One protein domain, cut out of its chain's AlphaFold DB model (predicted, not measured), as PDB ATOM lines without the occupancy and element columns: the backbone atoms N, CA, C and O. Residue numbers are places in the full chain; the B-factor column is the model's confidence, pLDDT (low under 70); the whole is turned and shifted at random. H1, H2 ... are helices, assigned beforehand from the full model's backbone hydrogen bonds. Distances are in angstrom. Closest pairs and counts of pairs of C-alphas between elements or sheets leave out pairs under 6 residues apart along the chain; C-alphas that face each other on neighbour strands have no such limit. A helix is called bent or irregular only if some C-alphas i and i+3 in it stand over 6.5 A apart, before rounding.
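This is residues 536 to 631 of the 655 residues of the protein "Hypothetical protein" of Noctiluca scintillans (UniProt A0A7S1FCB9). Picture an open Y: H2b and H3a fold back side by side as a helical hairpin for its stem, and H2a and H3b spread from it as two arms. Short H1 sits at the tip of H2a, and after the far end of H3b the chain folds back through residues 616 to 624 to short H4, which lies off to the side of H3b and apart from it. The printed part has 96 residues with four named helices, H1 to H4 in chain order, and no named strand: all helix. It is extended, with a radius of gyration of the C-alphas of 19.9 A, and flat, spanning 50 by 45 by 21 A.

Start at H1, residues 536 to 541, which meets H2a, residues 543 to 557, only through their tight link. By its hydrogen bonds H2, residues 543 to 568, was assigned as one helix, but it is bent: C-alphas 557 and 560 are 6.6 A apart, and H2a stands to H2b, residues 560 to 568, at a shallow tilt of 30 degrees. H3, residues 578 to 615, likewise assigned as one helix, is bent where C-alphas 591 and 594 are 7.1 A apart; its arms H3a, residues 578 to 591, and H3b, residues 594 to 615, are only just about perpendicular, at 70.1 degrees. H2b and H3a touch as a hairpin, opposite ways at a shallow tilt of 11 degrees; H3a touches with residues 578 to 584 alone, and the closest C-alphas, of Thr 568 and Gln 581, are 6.1 A apart. H2a and H3b are close but not clearly touching, about perpendicular at 88 degrees, with the closest C-alphas, of Gln 553 and Gln 595, 7.7 A apart. H4, residues 625 to 630, is apart from H3b. Every O i to N i+4 pair is within hydrogen-bond range in H1, H2a, H2b, H3a and H3b; H4 has 0 of 2, but 2 of 3 O i to N i+3 pairs.

Find C-alpha 536 at (151.911, 119.625, 82.279), where H1 begins. H2a runs 20.8 A and H3a 20.0 A; H3b runs 32.0 A to C-alpha 615 at (126.672, 140.473, 81.892). H4 is irregular, with C-alphas 626 and 629 7.5 A apart.

The two C-alphas farthest apart, of Glu 537 and Gln 572, are 51.1 A apart. The printed part has no cut and no long link. Look for pLDDT under 70 at residues 580 to 591, 625 and 628.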
ATOM      1  N   TRP A 536     152.203 121.051  82.394       89.12
ATOM      2  CA  TRP A 536     151.911 119.625  82.279       89.12
ATOM      3  C   TRP A 536     153.040 118.759  82.812       89.12
ATOM      4  O   TRP A 536     152.753 117.805  83.527       89.12
ATOM      5  N   GLU A 537     154.295 119.114  82.547       88.75
ATOM      6  CA  GLU A 537     155.460 118.445  83.136       88.75
ATOM      7  C   GLU A 537     155.405 118.506  84.664       88.75
ATOM      8  O   GLU A 537     155.427 117.473  85.333       88.75
ATOM      9  N   THR A 538     155.187 119.702  85.220       86.94
ATOM     10  CA  THR A 538     155.036 119.880  86.670       86.94
ATOM     11  C   THR A 538     153.853 119.066  87.207       86.94
ATOM     12  O   THR A 538     153.941 118.447  88.264       86.94
ATOM     13  N   LEU A 539     152.719 119.044  86.501       83.56
ATOM     14  CA  LEU A 539     151.537 118.292  86.926       83.56
ATOM     15  C   LEU A 539     151.770 116.773  86.887       83.56
ATOM     16  O   LEU A 539     151.261 116.055  87.749       83.56
ATOM     17  N   LEU A 540     152.527 116.291  85.898       89.88
ATOM     18  CA  LEU A 540     152.922 114.890  85.766       89.88
ATOM     19  C   LEU A 540     153.885 114.474  86.880       89.88
ATOM     20  O   LEU A 540     153.719 113.377  87.421       89.88
ATOM     21  N   ASP A 541     154.801 115.356  87.289       90.81
ATOM     22  CA  ASP A 541     155.682 115.132  88.443       90.81
ATOM     23  C   ASP A 541     154.887 114.939  89.744       90.81
ATOM     24  O   ASP A 541     155.233 114.087  90.562       90.81
ATOM     25  N   TYR A 542     153.767 115.656  89.903       88.62
ATOM     26  CA  TYR A 542     152.814 115.476  91.009       88.62
ATOM     27  C   TYR A 542     151.722 114.426  90.729       88.62
ATOM     28  O   TYR A 542     150.706 114.361  91.430       88.62
ATOM     29  N   GLY A 543     151.878 113.595  89.694       88.31
ATOM     30  CA  GLY A 543     150.888 112.594  89.295       88.31
ATOM     31  C   GLY A 543     150.430 111.676  90.443       88.31
ATOM     32  O   GLY A 543     149.217 111.527  90.648       88.31
ATOM     33  N   PRO A 544     151.344 111.077  91.235       88.19
ATOM     34  CA  PRO A 544     150.982 110.258  92.392       88.19
ATOM     35  C   PRO A 544     150.164 111.020  93.445       88.19
ATOM     36  O   PRO A 544     149.193 110.479  93.979       88.19
ATOM     37  N   GLU A 545     150.515 112.275  93.723       85.12
ATOM     38  CA  GLU A 545     149.833 113.162  94.663       85.12
ATOM     39  C   GLU A 545     148.429 113.513  94.174       85.12
ATOM     40  O   GLU A 545     147.482 113.483  94.961       85.12
ATOM     41  N   VAL A 546     148.264 113.784  92.875       78.50
ATOM     42  CA  VAL A 546     146.957 114.031  92.250       78.50
ATOM     43  C   VAL A 546     146.075 112.786  92.340       78.50
ATOM     44  O   VAL A 546     144.911 112.883  92.728       78.50
ATOM     45  N   VAL A 547     146.613 111.597  92.055       84.62
ATOM     46  CA  VAL A 547     145.871 110.332  92.198       84.62
ATOM     47  C   VAL A 547     145.492 110.086  93.659       84.62
ATOM     48  O   VAL A 547     144.337 109.757  93.945       84.62
ATOM     49  N   ALA A 548     146.419 110.292  94.596       81.44
ATOM     50  CA  ALA A 548     146.152 110.180  96.025       81.44
ATOM     51  C   ALA A 548     145.072 111.174  96.475       81.44
ATOM     52  O   ALA A 548     144.168 110.799  97.222       81.44
ATOM     53  N   PHE A 549     145.105 112.409  95.969       78.88
ATOM     54  CA  PHE A 549     144.089 113.427  96.214       78.88
ATOM     55  C   PHE A 549     142.724 113.032  95.634       78.88
ATOM     56  O   PHE A 549     141.708 113.180  96.309       78.88
ATOM     57  N   CYS A 550     142.668 112.465  94.430       80.69
ATOM     58  CA  CYS A 550     141.426 111.968  93.832       80.69
ATOM     59  C   CYS A 550     140.830 110.792  94.621       80.69
ATOM     60  O   CYS A 550     139.622 110.762  94.876       80.69
ATOM     61  N   ILE A 551     141.664 109.842  95.062       83.12
ATOM     62  CA  ILE A 551     141.247 108.734  95.938       83.12
ATOM     63  C   ILE A 551     140.728 109.289  97.263       83.12
ATOM     64  O   ILE A 551     139.659 108.894  97.728       83.12
ATOM     65  N   TYR A 552     141.453 110.242  97.844       82.12
ATOM     66  CA  TYR A 552     141.060 110.935  99.060       82.12
ATOM     67  C   TYR A 552     139.697 111.620  98.919       82.12
ATOM     68  O   TYR A 552     138.803 111.365  99.724       82.12
ATOM     69  N   GLN A 553     139.494 112.424  97.871       80.50
ATOM     70  CA  GLN A 553     138.217 113.091  97.608       80.50
ATOM     71  C   GLN A 553     137.087 112.080  97.403       80.50
ATOM     72  O   GLN A 553     136.004 112.249  97.950       80.50
ATOM     73  N   THR A 554     137.344 110.985  96.686       83.25
ATOM     74  CA  THR A 554     136.370 109.899  96.491       83.25
ATOM     75  C   THR A 554     135.977 109.261  97.826       83.25
ATOM     76  O   THR A 554     134.793 109.042  98.095       83.25
ATOM     77  N   LEU A 555     136.951 108.996  98.701       80.50
ATOM     78  CA  LEU A 555     136.700 108.449 100.031       80.50
ATOM     79  C   LEU A 555     135.895 109.425 100.897       80.50
ATOM     80  O   LEU A 555     134.894 109.024 101.488       80.50
ATOM     81  N   VAL A 556     136.288 110.699 100.945       78.81
ATOM     82  CA  VAL A 556     135.651 111.721 101.791       78.81
ATOM     83  C   VAL A 556     134.255 112.110 101.291       78.81
ATOM     84  O   VAL A 556     133.365 112.317 102.112       78.81
ATOM     85  N   LEU A 557     134.032 112.183  99.975       78.62
ATOM     86  CA  LEU A 557     132.750 112.596  99.388       78.62
ATOM     87  C   LEU A 557     131.742 111.455  99.248       78.62
ATOM     88  O   LEU A 557     130.543 111.698  99.355       78.62
ATOM     89  N   LEU A 558     132.195 110.224  98.985       81.88
ATOM     90  CA  LEU A 558     131.292 109.102  98.696       81.88
ATOM     91  C   LEU A 558     131.290 108.054  99.805       81.88
ATOM     92  O   LEU A 558     130.226 107.628 100.255       81.88
ATOM     93  N   VAL A 559     132.470 107.622 100.253       80.62
ATOM     94  CA  VAL A 559     132.587 106.467 101.153       80.62
ATOM     95  C   VAL A 559     132.272 106.849 102.596       80.62
ATOM     96  O   VAL A 559     131.461 106.180 103.231       80.62
ATOM     97  N   VAL A 560     132.849 107.939 103.106       77.19
ATOM     98  CA  VAL A 560     132.626 108.398 104.484       77.19
ATOM     99  C   VAL A 560     131.160 108.767 104.729       77.19
ATOM    100  O   VAL A 560     130.614 108.261 105.705       77.19
ATOM    101  N   PRO A 561     130.461 109.546 103.876       76.31
ATOM    102  CA  PRO A 561     129.060 109.877 104.113       76.31
ATOM    103  C   PRO A 561     128.174 108.637 104.084       76.31
ATOM    104  O   PRO A 561     127.316 108.496 104.949       76.31
ATOM    105  N   LYS A 562     128.428 107.700 103.162       82.25
ATOM    106  CA  LYS A 562     127.691 106.436 103.086       82.25
ATOM    107  C   LYS A 562     127.904 105.571 104.332       82.25
ATOM    108  O   LYS A 562     126.929 105.124 104.929       82.25
ATOM    109  N   LEU A 563     129.152 105.382 104.766       80.50
ATOM    110  CA  LEU A 563     129.473 104.620 105.978       80.50
ATOM    111  C   LEU A 563     128.948 105.307 107.242       80.50
ATOM    112  O   LEU A 563     128.430 104.636 108.129       80.50
ATOM    113  N   CYS A 564     129.041 106.636 107.334       74.62
ATOM    114  CA  CYS A 564     128.452 107.412 108.423       74.62
ATOM    115  C   CYS A 564     126.936 107.245 108.449       74.62
ATOM    116  O   CYS A 564     126.381 107.006 109.518       74.62
ATOM    117  N   GLN A 565     126.269 107.331 107.298       78.12
ATOM    118  CA  GLN A 565     124.827 107.142 107.193       78.12
ATOM    119  C   GLN A 565     124.428 105.736 107.656       78.12
ATOM    120  O   GLN A 565     123.569 105.610 108.522       78.12
ATOM    121  N   GLU A 566     125.111 104.698 107.168       80.88
ATOM    122  CA  GLU A 566     124.876 103.301 107.565       80.88
ATOM    123  C   GLU A 566     125.203 103.028 109.048       80.88
ATOM    124  O   GLU A 566     124.562 102.190 109.679       80.88
ATOM    125  N   ALA A 567     126.187 103.723 109.629       76.06
ATOM    126  CA  ALA A 567     126.621 103.512 111.013       76.06
ATOM    127  C   ALA A 567     125.850 104.340 112.055       76.06
ATOM    128  O   ALA A 567     125.872 103.995 113.243       76.06
ATOM    129  N   THR A 568     125.231 105.455 111.652       72.12
ATOM    130  CA  THR A 568     124.562 106.399 112.569       72.12
ATOM    131  C   THR A 568     123.044 106.385 112.467       72.12
ATOM    132  O   THR A 568     122.392 106.688 113.472       72.12
ATOM    133  N   LEU A 569     122.490 106.001 111.314       76.62
ATOM    134  CA  LEU A 569     121.052 105.951 111.079       76.62
ATOM    135  C   LEU A 569     120.541 104.507 111.052       76.62
ATOM    136  O   LEU A 569     121.140 103.636 110.424       76.62
ATOM    137  N   ASP A 570     119.408 104.253 111.705       77.00
ATOM    138  CA  ASP A 570     118.675 102.999 111.524       77.00
ATOM    139  C   ASP A 570     118.021 102.955 110.128       77.00
ATOM    140  O   ASP A 570     117.932 103.963 109.422       77.00
ATOM    141  N   LYS A 571     117.454 101.809 109.740       80.19
ATOM    142  CA  LYS A 571     116.648 101.637 108.517       80.19
ATOM    143  C   LYS A 571     115.492 102.638 108.398       80.19
ATOM    144  O   LYS A 571     114.993 102.853 107.298       80.19
ATOM    145  N   GLN A 572     115.070 103.236 109.513       81.62
ATOM    146  CA  GLN A 572     114.039 104.275 109.586       81.62
ATOM    147  C   GLN A 572     114.594 105.711 109.511       81.62
ATOM    148  O   GLN A 572     113.830 106.656 109.656       81.62
ATOM    149  N   GLN A 573     115.897 105.891 109.258       74.69
ATOM    150  CA  GLN A 573     116.607 107.183 109.276       74.69
ATOM    151  C   GLN A 573     116.634 107.869 110.657       74.69
ATOM    152  O   GLN A 573     116.902 109.065 110.753       74.69
ATOM    153  N   GLU A 574     116.401 107.122 111.739       79.19
ATOM    154  CA  GLU A 574     116.510 107.632 113.110       79.19
ATOM    155  C   GLU A 574     117.928 107.456 113.670       79.19
ATOM    156  O   GLU A 574     118.630 106.493 113.361       79.19
ATOM    157  N   LEU A 575     118.358 108.401 114.508       73.88
ATOM    158  CA  LEU A 575     119.700 108.452 115.089       73.88
ATOM    159  C   LEU A 575     119.861 107.450 116.241       73.88
ATOM    160  O   LEU A 575     119.315 107.647 117.323       73.88
ATOM    161  N   VAL A 576     120.676 106.412 116.037       74.44
ATOM    162  CA  VAL A 576     120.827 105.314 117.014       74.44
ATOM    163  C   VAL A 576     121.951 105.570 118.029       74.44
ATOM    164  O   VAL A 576     121.874 105.111 119.165       74.44
ATOM    165  N   ASN A 577     123.018 106.297 117.658       72.50
ATOM    166  CA  ASN A 577     124.203 106.477 118.516       72.50
ATOM    167  C   ASN A 577     124.876 107.865 118.388       72.50
ATOM    168  O   ASN A 577     125.843 108.018 117.632       72.50
ATOM    169  N   PRO A 578     124.483 108.861 119.206       71.94
ATOM    170  CA  PRO A 578     124.995 110.235 119.101       71.94
ATOM    171  C   PRO A 578     126.496 110.365 119.421       71.94
ATOM    172  O   PRO A 578     127.184 111.220 118.870       71.94
ATOM    173  N   ARG A 579     127.056 109.483 120.264       72.94
ATOM    174  CA  ARG A 579     128.497 109.495 120.590       72.94
ATOM    175  C   ARG A 579     129.381 109.043 119.422       72.94
ATOM    176  O   ARG A 579     130.464 109.586 119.238       72.94
ATOM    177  N   ARG A 580     128.920 108.067 118.627       69.38
ATOM    178  CA  ARG A 580     129.632 107.617 117.415       69.38
ATOM    179  C   ARG A 580     129.543 108.660 116.309       69.38
ATOM    180  O   ARG A 580     130.533 108.887 115.627       69.38
ATOM    181  N   GLN A 581     128.399 109.333 116.196       69.12
ATOM    182  CA  GLN A 581     128.231 110.460 115.286       69.12
ATOM    183  C   GLN A 581     129.207 111.595 115.617       69.12
ATOM    184  O   GLN A 581     129.920 112.037 114.730       69.12
ATOM    185  N   ALA A 582     129.314 112.012 116.883       68.31
ATOM    186  CA  ALA A 582     130.244 113.074 117.278       68.31
ATOM    187  C   ALA A 582     131.715 112.732 116.961       68.31
ATOM    188  O   ALA A 582     132.457 113.581 116.478       68.31
ATOM    189  N   MET A 583     132.129 111.478 117.174       67.94
ATOM    190  CA  MET A 583     133.484 111.021 116.839       67.94
ATOM    191  C   MET A 583     133.725 110.981 115.321       67.94
ATOM    192  O   MET A 583     134.788 111.392 114.865       67.94
ATOM    193  N   LEU A 584     132.745 110.518 114.540       68.94
ATOM    194  CA  LEU A 584     132.821 110.501 113.076       68.94
ATOM    195  C   LEU A 584     132.823 111.915 112.483       68.94
ATOM    196  O   LEU A 584     133.569 112.164 111.544       68.94
ATOM    197  N   VAL A 585     132.055 112.843 113.059       67.94
ATOM    198  CA  VAL A 585     132.058 114.265 112.684       67.94
ATOM    199  C   VAL A 585     133.410 114.907 112.999       67.94
ATOM    200  O   VAL A 585     133.949 115.604 112.153       67.94
ATOM    201  N   PHE A 586     134.009 114.613 114.156       67.12
ATOM    202  CA  PHE A 586     135.338 115.128 114.507       67.12
ATOM    203  C   PHE A 586     136.438 114.620 113.562       67.12
ATOM    204  O   PHE A 586     137.285 115.390 113.112       67.12
ATOM    205  N   VAL A 587     136.414 113.327 113.217       66.00
ATOM    206  CA  VAL A 587     137.333 112.757 112.217       66.00
ATOM    207  C   VAL A 587     137.095 113.400 110.851       66.00
ATOM    208  O   VAL A 587     138.050 113.769 110.174       66.00
ATOM    209  N   TRP A 588     135.833 113.590 110.469       69.50
ATOM    210  CA  TRP A 588     135.463 114.252 109.224       69.50
ATOM    211  C   TRP A 588     135.966 115.701 109.161       69.50
ATOM    212  O   TRP A 588     136.559 116.065 108.155       69.50
ATOM    213  N   GLU A 589     135.847 116.492 110.232       65.44
ATOM    214  CA  GLU A 589     136.325 117.885 110.279       65.44
ATOM    215  C   GLU A 589     137.843 118.014 110.062       65.44
ATOM    216  O   GLU A 589     138.281 118.934 109.369       65.44
ATOM    217  N   ILE A 590     138.651 117.075 110.572       65.38
ATOM    218  CA  ILE A 590     140.114 117.069 110.362       65.38
ATOM    219  C   ILE A 590     140.456 116.819 108.886       65.38
ATOM    220  O   ILE A 590     141.356 117.455 108.333       65.38
ATOM    221  N   PHE A 591     139.707 115.934 108.226       67.44
ATOM    222  CA  PHE A 591     139.858 115.640 106.799       67.44
ATOM    223  C   PHE A 591     139.107 116.645 105.894       67.44
ATOM    224  O   PHE A 591     139.256 116.657 104.671       67.44
ATOM    225  N   TYR A 592     138.327 117.562 106.457       71.25
ATOM    226  CA  TYR A 592     137.533 118.490 105.657       71.25
ATOM    227  C   TYR A 592     138.353 119.678 105.129       71.25
ATOM    228  O   TYR A 592     137.977 120.287 104.129       71.25
ATOM    229  N   PHE A 593     139.502 120.005 105.731       70.38
ATOM    230  CA  PHE A 593     140.246 121.229 105.395       70.38
ATOM    231  C   PHE A 593     140.668 121.346 103.911       70.38
ATOM    232  O   PHE A 593     140.350 122.372 103.304       70.38
ATOM    233  N   PRO A 594     141.280 120.332 103.259       70.12
ATOM    234  CA  PRO A 594     141.594 120.411 101.826       70.12
ATOM    235  C   PRO A 594     140.345 120.585 100.949       70.12
ATOM    236  O   PRO A 594     140.383 121.271  99.928       70.12
ATOM    237  N   GLN A 595     139.218 120.001 101.362       75.62
ATOM    238  CA  GLN A 595     137.938 120.141 100.673       75.62
ATOM    239  C   GLN A 595     137.358 121.553 100.831       75.62
ATOM    240  O   GLN A 595     136.811 122.087  99.869       75.62
ATOM    241  N   VAL A 596     137.510 122.184 102.001       75.81
ATOM    242  CA  VAL A 596     137.131 123.593 102.210       75.81
ATOM    243  C   VAL A 596     137.922 124.492 101.274       75.81
ATOM    244  O   VAL A 596     137.323 125.310 100.582       75.81
ATOM    245  N   VAL A 597     139.245 124.319 101.213       75.12
ATOM    246  CA  VAL A 597     140.108 125.123 100.336       75.12
ATOM    247  C   VAL A 597     139.693 124.955  98.873       75.12
ATOM    248  O   VAL A 597     139.443 125.951  98.195       75.12
ATOM    249  N   LEU A 598     139.517 123.714  98.406       77.94
ATOM    250  CA  LEU A 598     139.061 123.444  97.040       77.94
ATOM    251  C   LEU A 598     137.668 124.034  96.769       77.94
ATOM    252  O   LEU A 598     137.442 124.625  95.718       77.94
ATOM    253  N   SER A 599     136.733 123.910  97.713       78.50
ATOM    254  CA  SER A 599     135.381 124.458  97.579       78.50
ATOM    255  C   SER A 599     135.392 125.982  97.495       78.50
ATOM    256  O   SER A 599     134.663 126.543  96.679       78.50
ATOM    257  N   VAL A 600     136.232 126.654  98.287       79.38
ATOM    258  CA  VAL A 600     136.415 128.108  98.213       79.38
ATOM    259  C   VAL A 600     136.978 128.499  96.847       79.38
ATOM    260  O   VAL A 600     136.406 129.379  96.208       79.38
ATOM    261  N   LEU A 601     138.018 127.816  96.359       77.38
ATOM    262  CA  LEU A 601     138.606 128.079  95.039       77.38
ATOM    263  C   LEU A 601     137.589 127.880  93.906       77.38
ATOM    264  O   LEU A 601     137.374 128.787  93.102       77.38
ATOM    265  N   LEU A 602     136.891 126.741  93.885       81.44
ATOM    266  CA  LEU A 602     135.847 126.461  92.895       81.44
ATOM    267  C   LEU A 602     134.699 127.466  92.976       81.44
ATOM    268  O   LEU A 602     134.141 127.839  91.950       81.44
ATOM    269  N   ARG A 603     134.351 127.939  94.178       80.56
ATOM    270  CA  ARG A 603     133.310 128.953  94.358       80.56
ATOM    271  C   ARG A 603     133.748 130.316  93.838       80.56
ATOM    272  O   ARG A 603     132.921 130.997  93.245       80.56
ATOM    273  N   VAL A 604     135.013 130.700  94.007       78.00
ATOM    274  CA  VAL A 604     135.565 131.931  93.418       78.00
ATOM    275  C   VAL A 604     135.488 131.867  91.892       78.00
ATOM    276  O   VAL A 604     134.941 132.785  91.281       78.00
ATOM    277  N   VAL A 605     135.936 130.760  91.288       79.81
ATOM    278  CA  VAL A 605     135.850 130.543  89.833       79.81
ATOM    279  C   VAL A 605     134.394 130.561  89.368       79.81
ATOM    280  O   VAL A 605     134.041 131.302  88.455       79.81
ATOM    281  N   PHE A 606     133.515 129.820  90.044       81.94
ATOM    282  CA  PHE A 606     132.087 129.788  89.733       81.94
ATOM    283  C   PHE A 606     131.443 131.177  89.820       81.94
ATOM    284  O   PHE A 606     130.670 131.548  88.936       81.94
ATOM    285  N   CYS A 607     131.757 131.963  90.852       79.06
ATOM    286  CA  CYS A 607     131.257 133.327  91.003       79.06
ATOM    287  C   CYS A 607     131.754 134.244  89.878       79.06
ATOM    288  O   CYS A 607     130.952 135.007  89.346       79.06
ATOM    289  N   ALA A 608     133.025 134.140  89.475       79.50
ATOM    290  CA  ALA A 608     133.574 134.904  88.354       79.50
ATOM    291  C   ALA A 608     132.898 134.531  87.023       79.50
ATOM    292  O   ALA A 608     132.407 135.409  86.313       79.50
ATOM    293  N   CYS A 609     132.773 133.235  86.720       82.62
ATOM    294  CA  CYS A 609     132.070 132.758  85.525       82.62
ATOM    295  C   CYS A 609     130.592 133.168  85.528       82.62
ATOM    296  O   CYS A 609     130.055 133.560  84.495       82.62
ATOM    297  N   THR A 610     129.933 133.120  86.691       81.25
ATOM    298  CA  THR A 610     128.544 133.576  86.833       81.25
ATOM    299  C   THR A 610     128.445 135.078  86.598       81.25
ATOM    300  O   THR A 610     127.538 135.505  85.899       81.25
ATOM    301  N   ALA A 611     129.382 135.884  87.105       80.62
ATOM    302  CA  ALA A 611     129.397 137.326  86.866       80.62
ATOM    303  C   ALA A 611     129.523 137.665  85.373       80.62
ATOM    304  O   ALA A 611     128.729 138.455  84.869       80.62
ATOM    305  N   ILE A 612     130.439 137.009  84.652       84.06
ATOM    306  CA  ILE A 612     130.574 137.164  83.192       84.06
ATOM    307  C   ILE A 612     129.289 136.712  82.486       84.06
ATOM    308  O   ILE A 612     128.754 137.421  81.637       84.06
ATOM    309  N   GLY A 613     128.739 135.562  82.880       82.12
ATOM    310  CA  GLY A 613     127.481 135.060  82.336       82.12
ATOM    311  C   GLY A 613     126.299 136.002  82.573       82.12
ATOM    312  O   GLY A 613     125.412 136.072  81.725       82.12
ATOM    313  N   MET A 614     126.257 136.713  83.702       80.44
ATOM    314  CA  MET A 614     125.188 137.664  84.045       80.44
ATOM    315  C   MET A 614     125.309 138.967  83.254       80.44
ATOM    316  O   MET A 614     124.292 139.566  82.926       80.44
ATOM    317  N   LEU A 615     126.515 139.372  82.846       83.12
ATOM    318  CA  LEU A 615     126.672 140.473  81.892       83.12
ATOM    319  C   LEU A 615     126.051 140.129  80.523       83.12
ATOM    320  O   LEU A 615     125.467 140.995  79.882       83.12
ATOM    321  N   LEU A 616     126.066 138.854  80.113       86.12
ATOM    322  CA  LEU A 616     125.345 138.383  78.917       86.12
ATOM    323  C   LEU A 616     123.822 138.309  79.116       86.12
ATOM    324  O   LEU A 616     123.075 138.157  78.146       86.12
ATOM    325  N   ARG A 617     123.351 138.389  80.365       83.81
ATOM    326  CA  ARG A 617     121.941 138.308  80.759       83.81
ATOM    327  C   ARG A 617     121.565 139.450  81.700       83.81
ATOM    328  O   ARG A 617     121.319 139.211  82.883       83.81
ATOM    329  N   PRO A 618     121.406 140.679  81.175       80.62
ATOM    330  CA  PRO A 618     120.956 141.808  81.984       80.62
ATOM    331  C   PRO A 618     119.552 141.592  82.578       80.62
ATOM    332  O   PRO A 618     119.128 142.343  83.442       80.62
ATOM    333  N   ASP A 619     118.806 140.570  82.151       80.19
ATOM    334  CA  ASP A 619     117.511 140.209  82.725       80.19
ATOM    335  C   ASP A 619     117.605 139.391  84.026       80.19
ATOM    336  O   ASP A 619     116.610 139.263  84.738       80.19
ATOM    337  N   ALA A 620     118.772 138.838  84.360       82.94
ATOM    338  CA  ALA A 620     118.993 138.050  85.568       82.94
ATOM    339  C   ALA A 620     119.782 138.858  86.612       82.94
ATOM    340  O   ALA A 620     120.696 139.598  86.275       82.94
ATOM    341  N   THR A 621     119.426 138.720  87.892       79.81
ATOM    342  CA  THR A 621     120.147 139.382  88.990       79.81
ATOM    343  C   THR A 621     121.431 138.627  89.325       79.81
ATOM    344  O   THR A 621     121.367 137.436  89.648       79.81
ATOM    345  N   LEU A 622     122.567 139.326  89.366       77.25
ATOM    346  CA  LEU A 622     123.818 138.789  89.912       77.25
ATOM    347  C   LEU A 622     123.742 138.635  91.436       77.25
ATOM    348  O   LEU A 622     124.260 137.680  92.017       77.25
ATOM    349  N   LEU A 623     123.099 139.600  92.090       73.75
ATOM    350  CA  LEU A 623     122.971 139.648  93.539       73.75
ATOM    351  C   LEU A 623     121.784 138.803  94.012       73.75
ATOM    352  O   LEU A 623     120.794 138.614  93.309       73.75
ATOM    353  N   SER A 624     121.871 138.302  95.246       70.88
ATOM    354  CA  SER A 624     120.744 137.619  95.894       70.88
ATOM    355  C   SER A 624     119.494 138.508  95.905       70.88
ATOM    356  O   SER A 624     119.633 139.726  95.985       70.88
ATOM    357  N   LYS A 625     118.288 137.922  95.906       65.88
ATOM    358  CA  LYS A 625     117.005 138.655  95.800       65.88
ATOM    359  C   LYS A 625     116.880 139.879  96.720       65.88
ATOM    360  O   LYS A 625     116.341 140.892  96.292       65.88
ATOM    361  N   GLU A 626     117.397 139.804  97.949       70.00
ATOM    362  CA  GLU A 626     117.370 140.906  98.931       70.00
ATOM    363  C   GLU A 626     118.174 142.136  98.489       70.00
ATOM    364  O   GLU A 626     117.839 143.267  98.832       70.00
ATOM    365  N   TRP A 627     119.217 141.905  97.696       74.25
ATOM    366  CA  TRP A 627     120.155 142.900  97.188       74.25
ATOM    367  C   TRP A 627     120.044 143.077  95.671       74.25
ATOM    368  O   TRP A 627     120.802 143.846  95.094       74.25
ATOM    369  N   GLY A 628     119.094 142.401  95.015       66.88
ATOM    370  CA  GLY A 628     118.900 142.473  93.564       66.88
ATOM    371  C   GLY A 628     118.609 143.889  93.068       66.88
ATOM    372  O   GLY A 628     118.907 144.202  91.925       66.88
ATOM    373  N   TRP A 629     118.107 144.769  93.940       70.12
ATOM    374  CA  TRP A 629     117.886 146.185  93.641       70.12
ATOM    375  C   TRP A 629     119.180 147.019  93.532       70.12
ATOM    376  O   TRP A 629     119.149 148.125  92.999       70.12
ATOM    377  N   LEU A 630     120.316 146.511  94.033       74.00
ATOM    378  CA  LEU A 630     121.639 147.122  93.833       74.00
ATOM    379  C   LEU A 630     122.254 146.762  92.474       74.00
ATOM    380  O   LEU A 630     123.236 147.383  92.066       74.00
ATOM    381  N   ASP A 631     121.706 145.763  91.779       76.50
ATOM    382  CA  ASP A 631     122.161 145.369  90.453       76.50
ATOM    383  C   ASP A 631     121.632 146.368  89.415       76.50
ATOM    384  O   ASP A 631     120.499 146.283  88.937       76.50
TER     385      ASP A 631